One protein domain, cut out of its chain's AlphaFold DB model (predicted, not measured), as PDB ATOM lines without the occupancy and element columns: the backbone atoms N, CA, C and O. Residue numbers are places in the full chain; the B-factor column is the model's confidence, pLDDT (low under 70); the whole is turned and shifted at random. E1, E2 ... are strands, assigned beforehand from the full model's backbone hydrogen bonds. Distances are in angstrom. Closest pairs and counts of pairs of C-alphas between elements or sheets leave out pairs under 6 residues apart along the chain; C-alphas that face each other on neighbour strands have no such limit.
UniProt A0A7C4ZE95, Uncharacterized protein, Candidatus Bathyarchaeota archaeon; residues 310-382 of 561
ATOM      1  N   PHE A 310     203.963 184.627 233.044       92.19
ATOM      2  CA  PHE A 310     202.528 184.941 233.027       92.19
ATOM      3  C   PHE A 310     202.221 185.959 231.928       92.19
ATOM      4  O   PHE A 310     202.896 186.983 231.834       92.19
ATOM      5  N   GLY A 311     201.210 185.699 231.103       94.00
ATOM      6  CA  GLY A 311     200.855 186.585 229.995       94.00
ATOM      7  C   GLY A 311     199.645 186.113 229.197       94.00
ATOM      8  O   GLY A 311     198.932 185.200 229.616       94.00
ATOM      9  N   MET A 312     199.388 186.760 228.062       94.56
ATOM     10  CA  MET A 312     198.325 186.384 227.123       94.56
ATOM     11  C   MET A 312     198.812 186.488 225.679       94.56
ATOM     12  O   MET A 312     199.722 187.260 225.382       94.56
ATOM     13  N   PHE A 313     198.181 185.747 224.773       94.00
ATOM     14  CA  PHE A 313     198.422 185.885 223.341       94.00
ATOM     15  C   PHE A 313     197.487 186.924 222.719       94.00
ATOM     16  O   PHE A 313     196.271 186.877 222.936       94.00
ATOM     17  N   LEU A 314     198.040 187.806 221.887       92.00
ATOM     18  CA  LEU A 314     197.299 188.595 220.910       92.00
ATOM     19  C   LEU A 314     197.441 187.983 219.511       92.00
ATOM     20  O   LEU A 314     198.486 187.460 219.146       92.00
ATOM     21  N   PHE A 315     196.400 188.101 218.696       91.25
ATOM     22  CA  PHE A 315     196.413 187.742 217.277       91.25
ATOM     23  C   PHE A 315     195.656 188.817 216.499       91.25
ATOM     24  O   PHE A 315     194.526 189.158 216.858       91.25
ATOM     25  N   ASN A 316     196.275 189.389 215.461       89.31
ATOM     26  CA  ASN A 316     195.728 190.533 214.713       89.31
ATOM     27  C   ASN A 316     195.224 191.669 215.640       89.31
ATOM     28  O   ASN A 316     194.097 192.158 215.507       89.31
ATOM     29  N   SER A 317     196.055 192.038 216.625       83.56
ATOM     30  CA  SER A 317     195.793 193.059 217.659       83.56
ATOM     31  C   SER A 317     194.523 192.832 218.501       83.56
ATOM     32  O   SER A 317     193.931 193.783 219.013       83.56
ATOM     33  N   LYS A 318     194.086 191.577 218.658       83.00
ATOM     34  CA  LYS A 318     192.961 191.173 219.517       83.00
ATOM     35  C   LYS A 318     193.402 190.105 220.505       83.00
ATOM     36  O   LYS A 318     194.230 189.267 220.161       83.00
ATOM     37  N   ILE A 319     192.803 190.107 221.695       83.69
ATOM     38  CA  ILE A 319     193.023 189.070 222.710       83.69
ATOM     39  C   ILE A 319     192.621 187.714 222.122       83.69
ATOM     40  O   ILE A 319     191.476 187.519 221.713       83.69
ATOM     41  N   ALA A 320     193.587 186.801 222.052       86.94
ATOM     42  CA  ALA A 320     193.444 185.473 221.468       86.94
ATOM     43  C   ALA A 320     193.358 184.382 222.547       86.94
ATOM     44  O   ALA A 320     192.718 183.353 222.332       86.94
ATOM     45  N   SER A 321     193.957 184.611 223.721       89.62
ATOM     46  CA  SER A 321     193.883 183.711 224.876       89.62
ATOM     47  C   SER A 321     193.465 184.435 226.155       89.62
ATOM     48  O   SER A 321     193.686 185.631 226.316       89.62
ATOM     49  N   VAL A 322     192.941 183.676 227.120       87.31
ATOM     50  CA  VAL A 322     192.903 184.112 228.525       87.31
ATOM     51  C   VAL A 322     194.332 184.303 229.076       87.31
ATOM     52  O   VAL A 322     195.272 183.730 228.509       87.31
ATOM     53  N   PRO A 323     194.519 185.055 230.178       90.44
ATOM     54  CA  PRO A 323     195.774 185.064 230.926       90.44
ATOM     55  C   PRO A 323     196.174 183.649 231.368       90.44
ATOM     56  O   PRO A 323     195.342 182.884 231.859       90.44
ATOM     57  N   MET A 324     197.446 183.293 231.199       93.94
ATOM     58  CA  MET A 324     197.977 181.962 231.503       93.94
ATOM     59  C   MET A 324     199.446 182.020 231.920       93.94
ATOM     60  O   MET A 324     200.190 182.898 231.482       93.94
ATOM     61  N   THR A 325     199.878 181.065 232.746       94.19
ATOM     62  CA  THR A 325     201.305 180.888 233.065       94.19
ATOM     63  C   THR A 325     201.902 179.865 232.114       94.19
ATOM     64  O   THR A 325     201.565 178.682 232.199       94.19
ATOM     65  N   ILE A 326     202.793 180.301 231.227       95.94
ATOM     66  CA  ILE A 326     203.511 179.435 230.294       95.94
ATOM     67  C   ILE A 326     204.859 179.053 230.901       95.94
ATOM     68  O   ILE A 326     205.644 179.907 231.314       95.94
ATOM     69  N   ASN A 327     205.119 177.751 230.954       95.06
ATOM     70  CA  ASN A 327     206.360 177.171 231.448       95.06
ATOM     71  C   ASN A 327     206.993 176.362 230.318       95.06
ATOM     72  O   ASN A 327     206.324 175.522 229.711       95.06
ATOM     73  N   ARG A 328     208.278 176.584 230.047       95.38
ATOM     74  CA  ARG A 328     209.034 175.775 229.091       95.38
ATOM     75  C   ARG A 328     209.545 174.496 229.757       95.38
ATOM     76  O   ARG A 328     210.094 174.540 230.857       95.38
ATOM     77  N   VAL A 329     209.380 173.358 229.089       94.62
ATOM     78  CA  VAL A 329     209.825 172.036 229.550       94.62
ATOM     79  C   VAL A 329     210.541 171.342 228.391       94.62
ATOM     80  O   VAL A 329     209.922 170.710 227.539       94.62
ATOM     81  N   GLY A 330     211.867 171.494 228.336       94.38
ATOM     82  CA  GLY A 330     212.656 171.096 227.168       94.38
ATOM     83  C   GLY A 330     212.403 172.046 225.996       94.38
ATOM     84  O   GLY A 330     212.568 173.255 226.145       94.38
ATOM     85  N   ASP A 331     211.987 171.510 224.851       94.19
ATOM     86  CA  ASP A 331     211.618 172.301 223.665       94.19
ATOM     87  C   ASP A 331     210.102 172.541 223.538       94.19
ATOM     88  O   ASP A 331     209.662 173.247 222.633       94.19
ATOM     89  N   ASP A 332     209.309 172.002 224.468       95.88
ATOM     90  CA  ASP A 332     207.863 172.203 224.553       95.88
ATOM     91  C   ASP A 332     207.490 173.334 225.525       95.88
ATOM     92  O   ASP A 332     208.136 173.544 226.556       95.88
ATOM     93  N   TYR A 333     206.382 174.023 225.235       96.31
ATOM     94  CA  TYR A 333     205.781 175.035 226.108       96.31
ATOM     95  C   TYR A 333     204.457 174.516 226.677       96.31
ATOM     96  O   TYR A 333     203.638 173.956 225.947       96.31
ATOM     97  N   PHE A 334     204.227 174.726 227.972       95.75
ATOM     98  CA  PHE A 334     203.028 174.279 228.681       95.75
ATOM     99  C   PHE A 334     202.325 175.450 229.365       95.75
ATOM    100  O   PHE A 334     202.884 176.088 230.260       95.75
ATOM    101  N   ALA A 335     201.082 175.707 228.968       93.94
ATOM    102  CA  ALA A 335     200.225 176.723 229.556       93.94
ATOM    103  C   ALA A 335     199.358 176.153 230.683       93.94
ATOM    104  O   ALA A 335     198.538 175.254 230.479       93.94
ATOM    105  N   ASN A 336     199.481 176.755 231.862       89.88
ATOM    106  CA  ASN A 336     198.568 176.561 232.979       89.88
ATOM    107  C   ASN A 336     197.464 177.623 232.906       89.88
ATOM    108  O   ASN A 336     197.683 178.786 233.246       89.88
ATOM    109  N   ALA A 337     196.284 177.198 232.452       74.69
ATOM    110  CA  ALA A 337     195.049 177.990 232.393       74.69
ATOM    111  C   ALA A 337     193.886 177.207 233.039       74.69
ATOM    112  O   ALA A 337     192.826 177.015 232.444       74.69
ATOM    113  N   GLY A 338     194.142 176.648 234.226       77.12
ATOM    114  CA  GLY A 338     193.246 175.744 234.949       77.12
ATOM    115  C   GLY A 338     194.019 174.670 235.720       77.12
ATOM    116  O   GLY A 338     195.219 174.799 235.947       77.12
ATOM    117  N   THR A 339     193.333 173.590 236.097       72.94
ATOM    118  CA  THR A 339     193.878 172.475 236.898       72.94
ATOM    119  C   THR A 339     194.750 171.481 236.124       72.94
ATOM    120  O   THR A 339     195.362 170.612 236.740       72.94
ATOM    121  N   VAL A 340     194.810 171.579 234.792       85.75
ATOM    122  CA  VAL A 340     195.560 170.659 233.921       85.75
ATOM    123  C   VAL A 340     196.470 171.473 232.991       85.75
ATOM    124  O   VAL A 340     195.956 172.363 232.306       85.75
ATOM    125  N   PRO A 341     197.788 171.189 232.931       90.44
ATOM    126  CA  PRO A 341     198.693 171.837 231.985       90.44
ATOM    127  C   PRO A 341     198.328 171.455 230.547       90.44
ATOM    128  O   PRO A 341     198.085 170.284 230.252       90.44
ATOM    129  N   MET A 342     198.319 172.434 229.643       96.06
ATOM    130  CA  MET A 342     198.075 172.216 228.215       96.06
ATOM    131  C   MET A 342     199.346 172.483 227.416       96.06
ATOM    132  O   MET A 342     199.964 173.533 227.581       96.06
ATOM    133  N   ARG A 343     199.726 171.565 226.527       96.38
ATOM    134  CA  ARG A 343     200.849 171.772 225.602       96.38
ATOM    135  C   ARG A 343     200.469 172.824 224.560       96.38
ATOM    136  O   ARG A 343     199.389 172.732 223.977       96.38
ATOM    137  N   LEU A 344     201.333 173.803 224.319       96.81
ATOM    138  CA  LEU A 344     201.140 174.799 223.266       96.81
ATOM    139  C   LEU A 344     201.679 174.281 221.935       96.81
ATOM    140  O   LEU A 344     202.803 173.786 221.870       96.81
ATOM    141  N   ILE A 345     200.893 174.429 220.870       96.00
ATOM    142  CA  ILE A 345     201.289 174.054 219.508       96.00
ATOM    143  C   ILE A 345     201.033 175.238 218.578       96.00
ATOM    144  O   ILE A 345     199.888 175.631 218.362       96.00
ATOM    145  N   PHE A 346     202.100 175.800 218.013       94.88
ATOM    146  CA  PHE A 346     202.015 176.917 217.073       94.88
ATOM    147  C   PHE A 346     201.728 176.408 215.656       94.88
ATOM    148  O   PHE A 346     202.485 175.604 215.113       94.88
ATOM    149  N   VAL A 347     200.625 176.864 215.062       95.81
ATOM    150  CA  VAL A 347     200.099 176.374 213.779       95.81
ATOM    151  C   VAL A 347     200.034 177.519 212.760       95.81
ATOM    152  O   VAL A 347     199.344 178.513 213.009       95.81
ATOM    153  N   PRO A 348     200.713 177.405 211.603       93.31
ATOM    154  CA  PRO A 348     200.542 178.339 210.491       93.31
ATOM    155  C   PRO A 348     199.093 178.368 209.984       93.31
ATOM    156  O   PRO A 348     198.414 177.347 209.995       93.31
ATOM    157  N   GLU A 349     198.635 179.528 209.508       91.81
ATOM    158  CA  GLU A 349     197.295 179.731 208.914       91.81
ATOM    159  C   GLU A 349     196.092 179.500 209.862       91.81
ATOM    160  O   GLU A 349     194.937 179.585 209.435       91.81
ATOM    161  N   LEU A 350     196.317 179.256 211.160       93.75
ATOM    162  CA  LEU A 350     195.236 179.089 212.134       93.75
ATOM    163  C   LEU A 350     194.554 180.439 212.430       93.75
ATOM    164  O   LEU A 350     195.182 181.374 212.909       93.75
ATOM    165  N   ALA A 351     193.247 180.540 212.181       87.19
ATOM    166  CA  ALA A 351     192.521 181.816 212.246       87.19
ATOM    167  C   ALA A 351     192.141 182.303 213.665       87.19
ATOM    168  O   ALA A 351     191.651 183.422 213.810       87.19
ATOM    169  N   TYR A 352     192.282 181.457 214.691       88.00
ATOM    170  CA  TYR A 352     192.052 181.752 216.113       88.00
ATOM    171  C   TYR A 352     192.545 180.563 216.965       88.00
ATOM    172  O   TYR A 352     192.535 179.440 216.459       88.00
ATOM    173  N   PRO A 353     192.953 180.744 218.238       90.81
ATOM    174  CA  PRO A 353     193.373 179.621 219.075       90.81
ATOM    175  C   PRO A 353     192.274 178.576 219.306       90.81
ATOM    176  O   PRO A 353     191.108 178.914 219.520       90.81
ATOM    177  N   VAL A 354     192.650 177.296 219.309       93.88
ATOM    178  CA  VAL A 354     191.732 176.156 219.469       93.88
ATOM    179  C   VAL A 354     192.256 175.209 220.545       93.88
ATOM    180  O   VAL A 354     193.364 174.692 220.443       93.88
ATOM    181  N   LYS A 355     191.441 174.932 221.566       92.31
ATOM    182  CA  LYS A 355     191.728 173.904 222.574       92.31
ATOM    183  C   LYS A 355     191.191 172.546 222.117       92.31
ATOM    184  O   LYS A 355     190.002 172.426 221.828       92.31
ATOM    185  N   LEU A 356     192.038 171.520 222.113       92.25
ATOM    186  CA  LEU A 356     191.662 170.125 221.861       92.25
ATOM    187  C   LEU A 356     192.313 169.234 222.926       92.25
ATOM    188  O   LEU A 356     193.532 169.101 222.982       92.25
ATOM    189  N   ALA A 357     191.492 168.622 223.782       91.75
ATOM    190  CA  ALA A 357     191.941 167.818 224.924       91.75
ATOM    191  C   ALA A 357     192.994 168.547 225.798       91.75
ATOM    192  O   ALA A 357     192.664 169.548 226.440       91.75
ATOM    193  N   SER A 358     194.229 168.039 225.840       92.88
ATOM    194  CA  SER A 358     195.373 168.574 226.595       92.88
ATOM    195  C   SER A 358     196.309 169.460 225.760       92.88
ATOM    196  O   SER A 358     197.422 169.753 226.193       92.88
ATOM    197  N   GLU A 359     195.894 169.872 224.563       95.69
ATOM    198  CA  GLU A 359     196.687 170.696 223.649       95.69
ATOM    199  C   GLU A 359     195.932 171.993 223.315       95.69
ATOM    200  O   GLU A 359     194.710 172.009 223.124       95.69
ATOM    201  N   LEU A 360     196.665 173.105 223.273       95.38
ATOM    202  CA  LEU A 360     196.174 174.417 222.874       95.38
ATOM    203  C   LEU A 360     196.922 174.846 221.613       95.38
ATOM    204  O   LEU A 360     198.106 175.185 221.647       95.38
ATOM    205  N   PHE A 361     196.207 174.818 220.495       95.94
ATOM    206  CA  PHE A 361     196.707 175.228 219.195       95.94
ATOM    207  C   PHE A 361     196.586 176.747 219.082       95.94
ATOM    208  O   PHE A 361     195.511 177.301 219.314       95.94
ATOM    209  N   ILE A 362     197.684 177.421 218.757       96.19
ATOM    210  CA  ILE A 362     197.808 178.883 218.721       96.19
ATOM    211  C   ILE A 362     198.294 179.293 217.320       96.19
ATOM    212  O   ILE A 362     199.124 178.580 216.751       96.19
ATOM    213  N   PRO A 363     197.803 180.398 216.725       96.38
ATOM    214  CA  PRO A 363     198.339 180.908 215.465       96.38
ATOM    215  C   PRO A 363     199.846 181.163 215.563       96.38
ATOM    216  O   PRO A 363     200.326 181.687 216.565       96.38
ATOM    217  N   TYR A 364     200.601 180.781 214.534       94.31
ATOM    218  CA  TYR A 364     202.061 180.949 214.514       94.31
ATOM    219  C   TYR A 364     202.500 182.426 214.609       94.31
ATOM    220  O   TYR A 364     203.577 182.730 215.110       94.31
ATOM    221  N   ASP A 365     201.646 183.338 214.150       94.19
ATOM    222  CA  ASP A 365     201.769 184.796 214.195       94.19
ATOM    223  C   ASP A 365     201.061 185.439 215.407       94.19
ATOM    224  O   ASP A 365     200.818 186.646 215.417       94.19
ATOM    225  N   ALA A 366     200.720 184.659 216.441       94.50
ATOM    226  CA  ALA A 366     200.221 185.197 217.703       94.50
ATOM    227  C   ALA A 366     201.371 185.682 218.606       94.50
ATOM    228  O   ALA A 366     202.271 184.923 218.968       94.50
ATOM    229  N   GLU A 367     201.303 186.942 219.020       94.31
ATOM    230  CA  GLU A 367     202.283 187.600 219.880       94.31
ATOM    231  C   GLU A 367     201.959 187.339 221.356       94.31
ATOM    232  O   GLU A 367     200.836 187.579 221.801       94.31
ATOM    233  N   PHE A 368     202.926 186.847 222.135       94.75
ATOM    234  CA  PHE A 368     202.769 186.706 223.583       94.75
ATOM    235  C   PHE A 368     203.163 188.004 224.280       94.75
ATOM    236  O   PHE A 368     204.334 188.377 224.272       94.75
ATOM    237  N   ILE A 369     202.203 188.659 224.934       92.44
ATOM    238  CA  ILE A 369     202.485 189.786 225.822       92.44
ATOM    239  C   ILE A 369     202.741 189.227 227.230       92.44
ATOM    240  O   ILE A 369     201.796 188.726 227.856       92.44
ATOM    241  N   PRO A 370     203.978 189.308 227.761       89.25
ATOM    242  CA  PRO A 370     204.250 189.006 229.159       89.25
ATOM    243  C   PRO A 370     203.647 190.105 230.038       89.25
ATOM    244  O   PRO A 370     203.831 191.297 229.791       89.25
ATOM    245  N   MET A 371     202.930 189.723 231.091       82.50
ATOM    246  CA  MET A 371     202.186 190.654 231.938       82.50
ATOM    247  C   MET A 371     202.625 190.521 233.399       82.50
ATOM    248  O   MET A 371     202.624 189.429 233.973       82.50
ATOM    249  N   ARG A 372     202.972 191.642 234.045       74.25
ATOM    250  CA  ARG A 372     203.308 191.650 235.481       74.25
ATOM    251  C   ARG A 372     202.070 191.246 236.279       74.25
ATOM    252  O   ARG A 372     201.077 191.959 236.222       74.25
ATOM    253  N   LYS A 373     202.141 190.148 237.046       56.25
ATOM    254  CA  LYS A 373     200.991 189.470 237.690       56.25
ATOM    255  C   LYS A 373     200.000 190.395 238.435       56.25
ATOM    256  O   LYS A 373     198.824 190.063 238.501       56.25
ATOM    257  N   GLN A 374     200.454 191.544 238.945       45.34
ATOM    258  CA  GLN A 374     199.635 192.564 239.621       45.34
ATOM    259  C   GLN A 374     198.758 193.451 238.709       45.34
ATOM    260  O   GLN A 374     197.880 194.116 239.228       45.34
ATOM    261  N   ILE A 375     198.975 193.513 237.389       45.50
ATOM    262  CA  ILE A 375     198.358 194.548 236.521       45.50
ATOM    263  C   ILE A 375     197.015 194.103 235.890       45.50
ATOM    264  O   ILE A 375     196.291 194.911 235.321       45.50
ATOM    265  N   ILE A 376     196.667 192.812 235.956       47.88
ATOM    266  CA  ILE A 376     195.664 192.207 235.046       47.88
ATOM    267  C   ILE A 376     194.297 191.954 235.696       47.88
ATOM    268  O   ILE A 376     193.301 191.826 234.982       47.88
ATOM    269  N   LEU A 377     194.241 191.861 237.026       44.12
ATOM    270  CA  LEU A 377     193.013 191.516 237.749       44.12
ATOM    271  C   LEU A 377     191.961 192.637 237.696       44.12
ATOM    272  O   LEU A 377     190.778 192.331 237.591       44.12
ATOM    273  N   ASP A 378     192.381 193.904 237.659       39.94
ATOM    274  CA  ASP A 378     191.458 195.037 237.802       39.94
ATOM    275  C   ASP A 378     190.763 195.448 236.486       39.94
ATOM    276  O   ASP A 378     189.545 195.626 236.459       39.94
ATOM    277  N   GLU A 379     191.501 195.602 235.373       44.53
ATOM    278  CA  GLU A 379     190.939 196.180 234.130       44.53
ATOM    279  C   GLU A 379     190.324 195.161 233.142       44.53
ATOM    280  O   GLU A 379     189.547 195.575 232.279       44.53
ATOM    281  N   ILE A 380     190.651 193.859 233.205       45.59
ATOM    282  CA  ILE A 380     190.337 192.912 232.104       45.59
ATOM    283  C   ILE A 380     189.222 191.900 232.423       45.59
ATOM    284  O   ILE A 380     188.467 191.533 231.522       45.59
ATOM    285  N   THR A 381     189.089 191.430 233.666       44.66
ATOM    286  CA  THR A 381     188.126 190.364 234.025       44.66
ATOM    287  C   THR A 381     186.802 190.883 234.584       44.66
ATOM    288  O   THR A 381     185.799 190.177 234.501       44.66
ATOM    289  N   GLY A 382     186.791 192.076 235.191       45.00
ATOM    290  CA  GLY A 382     185.652 192.561 235.984       45.00
ATOM    291  C   GLY A 382     185.381 191.733 237.250       45.00
ATOM    292  O   GLY A 382     184.304 191.848 237.833       45.00
TER     293      GLY A 382
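This is residues 310 to 382 of the 561 residues of an uncharacterized protein of Candidatus Bathyarchaeota archaeon (UniProt A0A7C4ZE95). One strongly twisted sheet of seven strands bends round into a small, incompletely closed barrel: E1 and E7 make one side, E5, E6 and E4 the opposite side, and E2 and E3 join the two. The edge strands E5 and E7 are apart, and beyond E7 an unnamed tail, residues 371 to 382, lies 12 to 20 A from the mean of the C-alphas. The printed part has 73 residues, with no named helix and seven strands, E1 to E7 along the chain; the sheet's order is E5, E6, E4, E3, E2, E1, E7, and it is mixed. The class is all strand, with under half of the residues, 36 of 73, in named elements. The whole is compact, with a radius of gyration of the C-alphas of 12.1 A, and spans 32 by 27 by 20 A.

In the sheet, E2, residues 324 to 329, E3, residues 332 to 336, and E4, residues 341 to 347, form a meander, each strand the antiparallel neighbour of the one before. E2 and E3 are a hairpin, with N 327 and O 334 2.9 A apart. E3 and E4 are a hairpin too, their directions 126 degrees apart, with N 342 and O 335 at 2.9 A. The pairing of E4 is staggered: residues 341 to 343 pair with E3, and residues 343 to 347 with E6, residues 359 to 363. E6 and E4 are parallel at 33 degrees, with N 360 and O 343 at 2.8 A. The edge strand E5, residues 354 to 356, forms a hairpin with E6, with N 361 and O 354 at 2.8 A. On the other side of E3, E2 meets E1, residues 310 to 315, only at a point, where the C-alphas of Thr 325 and Phe 310 face each other at 4.2 A. E1 is antiparallel to the edge strand E7, residues 367 to 370, with N 314 and O 367 at 2.8 A. Residues 314 to 315 of E1 also pair, antiparallel, with residues 318 to 319. The closest C-alphas of E1 and E6, those of Phe 315 and Pro 363, are 7.3 A apart.

E4, the longest strand by residues, runs 18.8 A from first to last C-alpha, with C-alpha 341 at (198.693, 171.837, 231.985) and C-alpha 347 at (200.099, 176.374, 213.779). E1 is 17.1 A long and begins with C-alpha 310 at (202.528, 184.941, 233.027). E2 measures 15.6 A, E3 13.3 A and E6 13.2 A. E5 has 3 residues, and E7, of 4 residues, ends with C-alpha 370 at (204.250, 189.006, 229.159).

The two C-alphas farthest apart, those of Gly 330 and Gly 382, are 35.6 A from each other. The printed part has no cut. The links from E1 to E2 and from E4 to E5 are short; the other four are tight. The mean pLDDT of the printed part is 85.1, and residues 373 to 382 are under 70.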